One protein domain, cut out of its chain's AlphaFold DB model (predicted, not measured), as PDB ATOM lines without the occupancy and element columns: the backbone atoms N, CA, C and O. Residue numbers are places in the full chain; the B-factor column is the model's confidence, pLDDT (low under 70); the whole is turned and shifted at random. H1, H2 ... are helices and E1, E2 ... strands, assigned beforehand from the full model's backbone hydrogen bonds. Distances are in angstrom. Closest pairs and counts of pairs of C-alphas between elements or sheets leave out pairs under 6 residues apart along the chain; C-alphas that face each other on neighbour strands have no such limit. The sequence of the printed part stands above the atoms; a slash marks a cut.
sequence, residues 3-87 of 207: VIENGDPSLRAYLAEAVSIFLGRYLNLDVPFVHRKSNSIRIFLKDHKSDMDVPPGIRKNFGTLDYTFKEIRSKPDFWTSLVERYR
ATOM      1  N   VAL A   3      38.675  35.332  16.034       90.88
ATOM      2  CA  VAL A   3      37.580  35.435  16.991       90.88
ATOM      3  C   VAL A   3      36.424  34.581  16.492       90.88
ATOM      4  O   VAL A   3      36.008  34.720  15.347       90.88
ATOM      5  N   ILE A   4      35.925  33.698  17.353       89.75
ATOM      6  CA  ILE A   4      34.704  32.924  17.117       89.75
ATOM      7  C   ILE A   4      33.674  33.404  18.135       89.75
ATOM      8  O   ILE A   4      33.940  33.359  19.338       89.75
ATOM      9  N   GLU A   5      32.528  33.893  17.669       90.81
ATOM     10  CA  GLU A   5      31.494  34.525  18.500       90.81
ATOM     11  C   GLU A   5      30.122  33.912  18.243       90.81
ATOM     12  O   GLU A   5      29.883  33.349  17.175       90.81
ATOM     13  N   ASN A   6      29.213  34.080  19.209       84.75
ATOM     14  CA  ASN A   6      27.836  33.584  19.148       84.75
ATOM     15  C   ASN A   6      27.750  32.046  19.083       84.75
ATOM     16  O   ASN A   6      28.762  31.343  19.156       84.75
ATOM     17  N   GLY A   7      26.520  31.529  19.028       82.25
ATOM     18  CA  GLY A   7      26.233  30.098  18.906       82.25
ATOM     19  C   GLY A   7      26.399  29.287  20.193       82.25
ATOM     20  O   GLY A   7      26.673  29.819  21.272       82.25
ATOM     21  N   ASP A   8      26.209  27.974  20.052       87.56
ATOM     22  CA  ASP A   8      26.357  27.013  21.142       87.56
ATOM     23  C   ASP A   8      27.802  27.019  21.697       87.56
ATOM     24  O   ASP A   8      28.760  26.931  20.917       87.56
ATOM     25  N   PRO A   9      27.997  27.121  23.028       85.50
ATOM     26  CA  PRO A   9      29.327  27.147  23.631       85.50
ATOM     27  C   PRO A   9      30.195  25.926  23.299       85.50
ATOM     28  O   PRO A   9      31.408  26.084  23.128       85.50
ATOM     29  N   SER A  10      29.598  24.736  23.186       84.75
ATOM     30  CA  SER A  10      30.314  23.486  22.904       84.75
ATOM     31  C   SER A  10      30.774  23.443  21.451       84.75
ATOM     32  O   SER A  10      31.947  23.183  21.179       84.75
ATOM     33  N   LEU A  11      29.890  23.801  20.515       85.50
ATOM     34  CA  LEU A  11      30.231  23.944  19.100       85.50
ATOM     35  C   LEU A  11      31.329  24.990  18.898       85.50
ATOM     36  O   LEU A  11      32.279  24.766  18.149       85.50
ATOM     37  N   ARG A  12      31.243  26.124  19.599       90.56
ATOM     38  CA  ARG A  12      32.259  27.176  19.527       90.56
ATOM     39  C   ARG A  12      33.624  26.691  20.016       90.56
ATOM     40  O   ARG A  12      34.633  27.007  19.387       90.56
ATOM     41  N   ALA A  13      33.666  25.936  21.112       85.25
ATOM     42  CA  ALA A  13      34.903  25.343  21.613       85.25
ATOM     43  C   ALA A  13      35.501  24.346  20.608       85.25
ATOM     44  O   ALA A  13      36.689  24.440  20.299       85.25
ATOM     45  N   TYR A  14      34.667  23.473  20.038       86.25
ATOM     46  CA  TYR A  14      35.072  22.507  19.016       86.25
ATOM     47  C   TYR A  14      35.654  23.185  17.766       86.25
ATOM     48  O   TYR A  14      36.746  22.840  17.317       86.25
ATOM     49  N   LEU A  15      34.967  24.198  17.227       88.56
ATOM     50  CA  LEU A  15      35.435  24.941  16.054       88.56
ATOM     51  C   LEU A  15      36.736  25.701  16.337       88.56
ATOM     52  O   LEU A  15      37.624  25.722  15.488       88.56
ATOM     53  N   ALA A  16      36.873  26.296  17.528       88.88
ATOM     54  CA  ALA A  16      38.097  26.985  17.933       88.88
ATOM     55  C   ALA A  16      39.311  26.051  17.921       88.88
ATOM     56  O   ALA A  16      40.376  26.431  17.427       88.88
ATOM     57  N   GLU A  17      39.144  24.827  18.416       87.56
ATOM     58  CA  GLU A  17      40.187  23.807  18.392       87.56
ATOM     59  C   GLU A  17      40.482  23.319  16.969       87.56
ATOM     60  O   GLU A  17      41.642  23.327  16.554       87.56
ATOM     61  N   ALA A  18      39.454  22.973  16.188       86.25
ATOM     62  CA  ALA A  18      39.606  22.486  14.815       86.25
ATOM     63  C   ALA A  18      40.347  23.491  13.915       86.25
ATOM     64  O   ALA A  18      41.303  23.133  13.221       86.25
ATOM     65  N   VAL A  19      39.949  24.768  13.974       88.44
ATOM     66  CA  VAL A  19      40.605  25.857  13.237       88.44
ATOM     67  C   VAL A  19      42.044  26.039  13.713       88.44
ATOM     68  O   VAL A  19      42.944  26.154  12.888       88.44
ATOM     69  N   SER A  20      42.293  26.011  15.023       87.81
ATOM     70  CA  SER A  20      43.651  26.163  15.560       87.81
ATOM     71  C   SER A  20      44.582  25.042  15.102       87.81
ATOM     72  O   SER A  20      45.690  25.322  14.656       87.81
ATOM     73  N   ILE A  21      44.123  23.787  15.137       84.12
ATOM     74  CA  ILE A  21      44.892  22.630  14.655       84.12
ATOM     75  C   ILE A  21      45.188  22.756  13.157       84.12
ATOM     76  O   ILE A  21      46.314  22.490  12.735       84.12
ATOM     77  N   PHE A  22      44.211  23.188  12.352       83.94
ATOM     78  CA  PHE A  22      44.414  23.427  10.924       83.94
ATOM     79  C   PHE A  22      45.509  24.477  10.682       83.94
ATOM     80  O   PHE A  22      46.455  24.230   9.937       83.94
ATOM     81  N   LEU A  23      45.430  25.623  11.360       85.25
ATOM     82  CA  LEU A  23      46.411  26.701  11.217       85.25
ATOM     83  C   LEU A  23      47.809  26.273  11.668       85.25
ATOM     84  O   LEU A  23      48.789  26.588  10.996       85.25
ATOM     85  N   GLY A  24      47.905  25.513  12.759       81.06
ATOM     86  CA  GLY A  24      49.184  24.994  13.231       81.06
ATOM     87  C   GLY A  24      49.840  24.025  12.267       81.06
ATOM     88  O   GLY A  24      51.040  24.126  12.042       81.06
ATOM     89  N   ARG A  25      49.062  23.131  11.650       77.12
ATOM     90  CA  ARG A  25      49.604  22.129  10.721       77.12
ATOM     91  C   ARG A  25      49.926  22.677   9.335       77.12
ATOM     92  O   ARG A  25      50.870  22.201   8.720       77.12
ATOM     93  N   TYR A  26      49.118  23.601   8.817       78.75
ATOM     94  CA  TYR A  26      49.212  24.019   7.413       78.75
ATOM     95  C   TYR A  26      49.820  25.406   7.218       78.75
ATOM     96  O   TYR A  26      50.320  25.686   6.133       78.75
ATOM     97  N   LEU A  27      49.792  26.269   8.240       82.31
ATOM     98  CA  LEU A  27      50.313  27.637   8.156       82.31
ATOM     99  C   LEU A  27      51.468  27.913   9.126       82.31
ATOM    100  O   LEU A  27      51.913  29.055   9.196       82.31
ATOM    101  N   ASN A  28      51.976  26.901   9.844       84.06
ATOM    102  CA  ASN A  28      53.091  27.054  10.787       84.06
ATOM    103  C   ASN A  28      52.799  28.115  11.871       84.06
ATOM    104  O   ASN A  28      53.631  28.976  12.161       84.06
ATOM    105  N   LEU A  29      51.588  28.085  12.443       85.56
ATOM    106  CA  LEU A  29      51.131  29.032  13.469       85.56
ATOM    107  C   LEU A  29      50.892  28.334  14.813       85.56
ATOM    108  O   LEU A  29      50.110  27.399  14.904       85.56
ATOM    109  N   ASP A  30      51.491  28.831  15.888       85.31
ATOM    110  CA  ASP A  30      51.175  28.404  17.251       85.31
ATOM    111  C   ASP A  30      50.117  29.311  17.895       85.31
ATOM    112  O   ASP A  30      49.932  30.473  17.521       85.31
ATOM    113  N   VAL A  31      49.443  28.773  18.909       87.19
ATOM    114  CA  VAL A  31      48.499  29.489  19.761       87.19
ATOM    115  C   VAL A  31      49.142  29.708  21.128       87.19
ATOM    116  O   VAL A  31      48.991  28.870  22.018       87.19
ATOM    117  N   PRO A  32      49.842  30.834  21.354       84.19
ATOM    118  CA  PRO A  32      50.390  31.140  22.672       84.19
ATOM    119  C   PRO A  32      49.291  31.299  23.727       84.19
ATOM    120  O   PRO A  32      49.512  30.997  24.900       84.19
ATOM    121  N   PHE A  33      48.114  31.792  23.328       85.81
ATOM    122  CA  PHE A  33      47.101  32.222  24.277       85.81
ATOM    123  C   PHE A  33      45.681  32.236  23.703       85.81
ATOM    124  O   PHE A  33      45.461  32.605  22.545       85.81
ATOM    125  N   VAL A  34      44.709  31.884  24.552       87.56
ATOM    126  CA  VAL A  34      43.278  31.872  24.229       87.56
ATOM    127  C   VAL A  34      42.490  32.594  25.313       87.56
ATOM    128  O   VAL A  34      42.548  32.239  26.487       87.56
ATOM    129  N   HIS A  35      41.689  33.573  24.906       89.06
ATOM    130  CA  HIS A  35      40.736  34.254  25.774       89.06
ATOM    131  C   HIS A  35      39.331  33.702  25.553       89.06
ATOM    132  O   HIS A  35      38.771  33.832  24.466       89.06
ATOM    133  N   ARG A  36      38.744  33.124  26.603       87.25
ATOM    134  CA  ARG A  36      37.380  32.587  26.588       87.25
ATOM    135  C   ARG A  36      36.447  33.527  27.346       87.25
ATOM    136  O   ARG A  36      36.710  33.873  28.492       87.25
ATOM    137  N   LYS A  37      35.365  33.938  26.695       86.75
ATOM    138  CA  LYS A  37      34.241  34.680  27.274       86.75
ATOM    139  C   LYS A  37      32.953  33.885  27.063       86.75
ATOM    140  O   LYS A  37      32.900  32.991  26.220       86.75
ATOM    141  N   SER A  38      31.899  34.252  27.792       79.88
ATOM    142  CA  SER A  38      30.577  33.607  27.719       79.88
ATOM    143  C   SER A  38      30.033  33.491  26.292       79.88
ATOM    144  O   SER A  38      29.380  32.501  25.972       79.88
ATOM    145  N   ASN A  39      30.354  34.452  25.418       88.19
ATOM    146  CA  ASN A  39      29.885  34.469  24.035       88.19
ATOM    147  C   ASN A  39      30.994  34.525  22.964       88.19
ATOM    148  O   ASN A  39      30.704  34.737  21.787       88.19
ATOM    149  N   SER A  40      32.268  34.356  23.337       91.00
ATOM    150  CA  SER A  40      33.355  34.380  22.352       91.00
ATOM    151  C   SER A  40      34.617  33.644  22.784       91.00
ATOM    152  O   SER A  40      34.938  33.548  23.967       91.00
ATOM    153  N   ILE A  41      35.358  33.141  21.799       90.00
ATOM    154  CA  ILE A  41      36.712  32.610  21.966       90.00
ATOM    155  C   ILE A  41      37.641  33.418  21.064       90.00
ATOM    156  O   ILE A  41      37.452  33.473  19.849       90.00
ATOM    157  N   ARG A  42      38.642  34.063  21.666       92.06
ATOM    158  CA  ARG A  42      39.686  34.823  20.972       92.06
ATOM    159  C   ARG A  42      40.982  34.034  20.989       92.06
ATOM    160  O   ARG A  42      41.476  33.684  22.058       92.06
ATOM    161  N   ILE A  43      41.527  33.794  19.809       91.38
ATOM    162  CA  ILE A  43      42.702  32.963  19.571       91.38
ATOM    163  C   ILE A  43      43.812  33.875  19.066       91.38
ATOM    164  O   ILE A  43      43.705  34.503  18.004       91.38
ATOM    165  N   PHE A  44      44.875  33.983  19.850       89.50
ATOM    166  CA  PHE A  44      46.064  34.722  19.455       89.50
ATOM    167  C   PHE A  44      47.005  33.762  18.744       89.50
ATOM    168  O   PHE A  44      47.192  32.642  19.201       89.50
ATOM    169  N   LEU A  45      47.550  34.199  17.612       88.88
ATOM    170  CA  LEU A  45      48.397  33.387  16.745       88.88
ATOM    171  C   LEU A  45      49.798  33.978  16.749       88.88
ATOM    172  O   LEU A  45      49.949  35.201  16.807       88.88
ATOM    173  N   LYS A  46      50.801  33.112  16.675       88.69
ATOM    174  CA  LYS A  46      52.206  33.483  16.545       88.69
ATOM    175  C   LYS A  46      52.875  32.536  15.559       88.69
ATOM    176  O   LYS A  46      52.568  31.351  15.564       88.69
ATOM    177  N   ASP A  47      53.813  33.040  14.770       85.00
ATOM    178  CA  ASP A  47      54.605  32.193  13.881       85.00
ATOM    179  C   ASP A  47      55.378  31.128  14.666       85.00
ATOM    180  O   ASP A  47      55.999  31.403  15.701       85.00
ATOM    181  N   HIS A  48      55.352  29.907  14.148       79.00
ATOM    182  CA  HIS A  48      56.017  28.747  14.712       79.00
ATOM    183  C   HIS A  48      56.588  27.878  13.598       79.00
ATOM    184  O   HIS A  48      55.884  27.118  12.944       79.00
ATOM    185  N   LYS A  49      57.899  27.990  13.388       67.88
ATOM    186  CA  LYS A  49      58.625  27.157  12.429       67.88
ATOM    187  C   LYS A  49      58.934  25.813  13.087       67.88
ATOM    188  O   LYS A  49      59.892  25.721  13.847       67.88
ATOM    189  N   SER A  50      58.112  24.806  12.825       64.31
ATOM    190  CA  SER A  50      58.351  23.421  13.234       64.31
ATOM    191  C   SER A  50      57.847  22.481  12.153       64.31
ATOM    192  O   SER A  50      56.792  22.719  11.570       64.31
ATOM    193  N   ASP A  51      58.583  21.400  11.923       58.47
ATOM    194  CA  ASP A  51      58.193  20.364  10.979       58.47
ATOM    195  C   ASP A  51      57.062  19.504  11.565       58.47
ATOM    196  O   ASP A  51      57.218  18.850  12.593       58.47
ATOM    197  N   MET A  52      55.918  19.520  10.875       56.22
ATOM    198  CA  MET A  52      54.855  18.497  10.835       56.22
ATOM    199  C   MET A  52      54.096  18.134  12.126       56.22
ATOM    200  O   MET A  52      53.073  17.448  12.041       56.22
ATOM    201  N   ASP A  53      54.514  18.610  13.296       65.88
ATOM    202  CA  ASP A  53      53.836  18.358  14.568       65.88
ATOM    203  C   ASP A  53      52.990  19.543  15.041       65.88
ATOM    204  O   ASP A  53      53.331  20.703  14.824       65.88
ATOM    205  N   VAL A  54      51.863  19.254  15.710       68.06
ATOM    206  CA  VAL A  54      51.005  20.317  16.250       68.06
ATOM    207  C   VAL A  54      51.769  21.130  17.299       68.06
ATOM    208  O   VAL A  54      52.221  20.543  18.290       68.06
ATOM    209  N   PRO A  55      51.851  22.461  17.121       76.75
ATOM    210  CA  PRO A  55      52.534  23.359  18.036       76.75
ATOM    211  C   PRO A  55      52.120  23.185  19.511       76.75
ATOM    212  O   PRO A  55      50.947  22.921  19.816       76.75
ATOM    213  N   PRO A  56      53.058  23.352  20.461       80.62
ATOM    214  CA  PRO A  56      52.815  23.097  21.879       80.62
ATOM    215  C   PRO A  56      51.741  24.013  22.480       80.62
ATOM    216  O   PRO A  56      50.997  23.582  23.364       80.62
ATOM    217  N   GLY A  57      51.606  25.251  21.996       81.19
ATOM    218  CA  GLY A  57      50.559  26.169  22.435       81.19
ATOM    219  C   GLY A  57      49.155  25.710  22.034       81.19
ATOM    220  O   GLY A  57      48.226  25.852  22.830       81.19
ATOM    221  N   ILE A  58      48.989  25.065  20.875       79.38
ATOM    222  CA  ILE A  58      47.707  24.455  20.478       79.38
ATOM    223  C   ILE A  58      47.361  23.281  21.397       79.38
ATOM    224  O   ILE A  58      46.260  23.258  21.951       79.38
ATOM    225  N   ARG A  59      48.307  22.356  21.632       77.81
ATOM    226  CA  ARG A  59      48.100  21.217  22.552       77.81
ATOM    227  C   ARG A  59      47.723  21.696  23.956       77.81
ATOM    228  O   ARG A  59      46.786  21.179  24.553       77.81
ATOM    229  N   LYS A  60      48.412  22.725  24.461       82.75
ATOM    230  CA  LYS A  60      48.155  23.312  25.783       82.75
ATOM    231  C   LYS A  60      46.780  23.975  25.883       82.75
ATOM    232  O   LYS A  60      46.130  23.869  26.917       82.75
ATOM    233  N   ASN A  61      46.371  24.721  24.857       79.75
ATOM    234  CA  ASN A  61      45.177  25.558  24.939       79.75
ATOM    235  C   ASN A  61      43.890  24.850  24.520       79.75
ATOM    236  O   ASN A  61      42.827  25.279  24.967       79.75
ATOM    237  N   PHE A  62      43.962  23.828  23.669       73.00
ATOM    238  CA  PHE A  62      42.776  23.166  23.128       73.00
ATOM    239  C   PHE A  62      42.717  21.661  23.398       73.00
ATOM    240  O   PHE A  62      41.619  21.139  23.515       73.00
ATOM    241  N   GLY A  63      43.848  21.000  23.655       66.19
ATOM    242  CA  GLY A  63      43.864  19.600  24.071       66.19
ATOM    243  C   GLY A  63      44.163  18.620  22.936       66.19
ATOM    244  O   GLY A  63      45.086  18.825  22.145       66.19
ATOM    245  N   THR A  64      43.463  17.481  22.950       63.78
ATOM    246  CA  THR A  64      43.857  16.223  22.294       63.78
ATOM    247  C   THR A  64      43.111  15.903  20.994       63.78
ATOM    248  O   THR A  64      43.309  14.806  20.460       63.78
ATOM    249  N   LEU A  65      42.327  16.824  20.402       74.69
ATOM    250  CA  LEU A  65      41.705  16.546  19.093       74.69
ATOM    251  C   LEU A  65      42.735  16.355  17.970       74.69
ATOM    252  O   LEU A  65      42.377  15.849  16.909       74.69
ATOM    253  N   ASP A  66      44.014  16.688  18.188       73.94
ATOM    254  CA  ASP A  66      45.111  16.352  17.269       73.94
ATOM    255  C   ASP A  66      45.085  14.869  16.871       73.94
ATOM    256  O   ASP A  66      45.130  14.548  15.678       73.94
ATOM    257  N   TYR A  67      44.954  13.980  17.861       77.12
ATOM    258  CA  TYR A  67      44.887  12.538  17.635       77.12
ATOM    259  C   TYR A  67      43.600  12.155  16.901       77.12
ATOM    260  O   TYR A  67      43.656  11.459  15.891       77.12
ATOM    261  N   THR A  68      42.456  12.692  17.329       81.75
ATOM    262  CA  THR A  68      41.162  12.456  16.675       81.75
ATOM    263  C   THR A  68      41.196  12.849  15.199       81.75
ATOM    264  O   THR A  68      40.798  12.069  14.343       81.75
ATOM    265  N   PHE A  69      41.729  14.025  14.858       80.94
ATOM    266  CA  PHE A  69      41.850  14.454  13.464       80.94
ATOM    267  C   PHE A  69      42.891  13.652  12.681       80.94
ATOM    268  O   PHE A  69      42.731  13.496  11.471       80.94
ATOM    269  N   LYS A  70      43.958  13.154  13.325       82.44
ATOM    270  CA  LYS A  70      44.890  12.204  12.691       82.44
ATOM    271  C   LYS A  70      44.164  10.908  12.329       82.44
ATOM    272  O   LYS A  70      44.298  10.467  11.193       82.44
ATOM    273  N   GLU A  71      43.348  10.369  13.230       86.81
ATOM    274  CA  GLU A  71      42.579   9.143  12.985       86.81
ATOM    275  C   GLU A  71      41.452   9.345  11.958       86.81
ATOM    276  O   GLU A  71      41.220   8.490  11.108       86.81
ATOM    277  N   ILE A  72      40.787  10.506  11.960       87.88
ATOM    278  CA  ILE A  72      39.801  10.841  10.922       87.88
ATOM    279  C   ILE A  72      40.474  10.938   9.550       87.88
ATOM    280  O   ILE A  72      39.979  10.386   8.568       87.88
ATOM    281  N   ARG A  73      41.635  11.600   9.484       84.88
ATOM    282  CA  ARG A  73      42.412  11.756   8.249       84.88
ATOM    283  C   ARG A  73      43.015  10.443   7.754       84.88
ATOM    284  O   ARG A  73      43.199  10.309   6.549       84.88
ATOM    285  N   SER A  74      43.356   9.506   8.638       91.81
ATOM    286  CA  SER A  74      43.943   8.225   8.231       91.81
ATOM    287  C   SER A  74      42.939   7.357   7.463       91.81
ATOM    288  O   SER A  74      43.351   6.562   6.619       91.81
ATOM    289  N   LYS A  75      41.630   7.523   7.720       94.00
ATOM    290  CA  LYS A  75      40.543   6.747   7.093       94.00
ATOM    291  C   LYS A  75      39.283   7.602   6.828       94.00
ATOM    292  O   LYS A  75      38.228   7.328   7.401       94.00
ATOM    293  N   PRO A  76      39.342   8.627   5.962       92.19
ATOM    294  CA  PRO A  76      38.261   9.609   5.815       92.19
ATOM    295  C   PRO A  76      36.945   8.992   5.319       92.19
ATOM    296  O   PRO A  76      35.876   9.306   5.849       92.19
ATOM    297  N   ASP A  77      37.016   8.060   4.365       95.56
ATOM    298  CA  ASP A  77      35.835   7.385   3.815       95.56
ATOM    299  C   ASP A  77      35.138   6.513   4.861       95.56
ATOM    300  O   ASP A  77      33.907   6.449   4.901       95.56
ATOM    301  N   PHE A  78      35.915   5.878   5.750       94.50
ATOM    302  CA  PHE A  78      35.377   5.095   6.860       94.50
ATOM    303  C   PHE A  78      34.557   5.980   7.794       94.50
ATOM    304  O   PHE A  78      33.401   5.667   8.060       94.50
ATOM    305  N   TRP A  79      35.124   7.095   8.261       94.12
ATOM    306  CA  TRP A  79      34.442   7.982   9.207       94.12
ATOM    307  C   TRP A  79      33.223   8.667   8.591       94.12
ATOM    308  O   TRP A  79      32.185   8.754   9.244       94.12
ATOM    309  N   THR A  80      33.311   9.078   7.324       93.25
ATOM    310  CA  THR A  80      32.170   9.651   6.592       93.25
ATOM    311  C   THR A  80      31.046   8.622   6.460       93.25
ATOM    312  O   THR A  80      29.916   8.877   6.877       93.25
ATOM    313  N   SER A  81      31.378   7.408   6.008       94.19
ATOM    314  CA  SER A  81      30.420   6.300   5.905       94.19
ATOM    315  C   SER A  81      29.834   5.904   7.261       94.19
ATOM    316  O   SER A  81      28.671   5.510   7.349       94.19
ATOM    317  N   LEU A  82      30.630   5.971   8.332       91.81
ATOM    318  CA  LEU A  82      30.189   5.654   9.686       91.81
ATOM    319  C   LEU A  82      29.101   6.634  10.128       91.81
ATOM    320  O   LEU A  82      28.030   6.195  10.542       91.81
ATOM    321  N   VAL A  83      29.335   7.941   9.976       91.81
ATOM    322  CA  VAL A  83      28.356   8.982  10.326       91.81
ATOM    323  C   VAL A  83      27.066   8.811   9.527       91.81
ATOM    324  O   VAL A  83      25.979   8.833  10.108       91.81
ATOM    325  N   GLU A  84      27.167   8.586   8.216       93.56
ATOM    326  CA  GLU A  84      25.998   8.362   7.360       93.56
ATOM    327  C   GLU A  84      25.181   7.150   7.810       93.56
ATOM    328  O   GLU A  84      23.965   7.252   7.979       93.56
ATOM    329  N   ARG A  85      25.838   6.014   8.074       90.31
ATOM    330  CA  ARG A  85      25.160   4.788   8.520       90.31
ATOM    331  C   ARG A  85      24.488   4.962   9.878       90.31
ATOM    332  O   ARG A  85      23.330   4.583  10.015       90.31
ATOM    333  N   TYR A  86      25.172   5.567  10.850       90.44
ATOM    334  CA  TYR A  86      24.586   5.840  12.166       90.44
ATOM    335  C   TYR A  86      23.359   6.746  12.063       90.44
ATOM    336  O   TYR A  86      22.331   6.461  12.678       90.44
ATOM    337  N   ARG A  87      23.424   7.789  11.229       90.88
ATOM    338  CA  ARG A  87      22.283   8.670  10.970       90.88
ATOM    339  C   ARG A  87      21.112   7.919  10.328       90.88
ATOM    340  O   ARG A  87      19.979   8.087  10.772       90.88
TER     341      ARG A  87
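What this domain is: This is residues 3 to 87 of the 207 residues of an uncharacterized protein of Methanosarcina horonobensis HB-1 = JCM 15518 (UniProt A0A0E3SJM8). A small sheet of three strands forms a wall with one face bare; the long helix H1 packs along the other face, and the short H2 packs beside H1 over the edge strand E2. On the side of H1 away from the sheet, H3 leads off to H4, and residues 73 to 78 and 81 to 87 stick out. The 85 printed residues, with four named helices and three named strands in the order E1 H1 E2 E3 H2 H3 H4, are of the mixed class, and the antiparallel sheet has the order E1 E3 E2. The whole is flat, spanning 39 by 34 by 17 A, and only just compact, close to loose, with a radius of gyration of the C-alphas of 14.1 A.

How they stand to each other: In the sheet, E3, residues 40 to 47, is the inner strand. E2, residues 29 to 37, forms a hairpin with it, antiparallel at 162 degrees, with N 35 and O 42 within hydrogen-bond range at 2.9 A; E2 bends by 63 degrees at residue 32. On the other side of E3 is E1, residues 3 to 5, antiparallel at 167 degrees, with N 41 and O 4 at 2.8 A. H1, residues 9 to 27, is on the sheet at a height of 8.6 A, over E3 and along the strands at 12 degrees on the local plane; its closest C-alphas to E3 are those of Ala 16 and Ile 41, 7.1 A apart. This gives two layers, helices on one face of a sheet. E1, H1 and E2 make a split strand-helix-strand unit, two strands running the same way with E3 between them, and its crossover is right-handed. H2, residues 56 to 62, is on the same face, over E2 at a height of 6.9 A, with the closest C-alphas those of Val 31 and Gly 57, 4.7 A apart. With residues 16 to 24 alone H1 touches H2, at a shallow tilt of 19 degrees, opposite ways; the closest C-alphas, of Glu 17 and Phe 62, are 5.4 A apart. H3, residues 65 to 74, only just touches H1, with 3 pairs of C-alphas within 8 A, the closest those of Ile 21 and Asp 66 at 6.8 A. H4, residues 76 to 87, is close to H3 but not clearly touching, about perpendicular at 78 degrees; the closest C-alphas, of Ile 72 and Trp 79, are 6.3 A apart. H4 and H1 are apart. In H1, H2, H3 and H4 every O i to N i+4 pair is within hydrogen-bond range.

Where its parts are: E1 begins at C-alpha 3, (37.580, 35.435, 16.991), and measures 6.3 A. H1 begins at C-alpha 9, (29.327, 27.147, 23.631), and measures 26.1 A. E2 measures 22.5 A, E3 23.0 A, H2 10.1 A and H3 13.9 A. H4, 16.8 A, ends at C-alpha 87, (22.283, 8.670, 10.970).

The domain as a whole: The C-alphas farthest apart are those of Lys 49 and Arg 87, at 40.8 A. The printed part has no cut and no long link. The mean pLDDT of the printed part is 84.0, with residues 49 to 54 and 63 to 64 under 70.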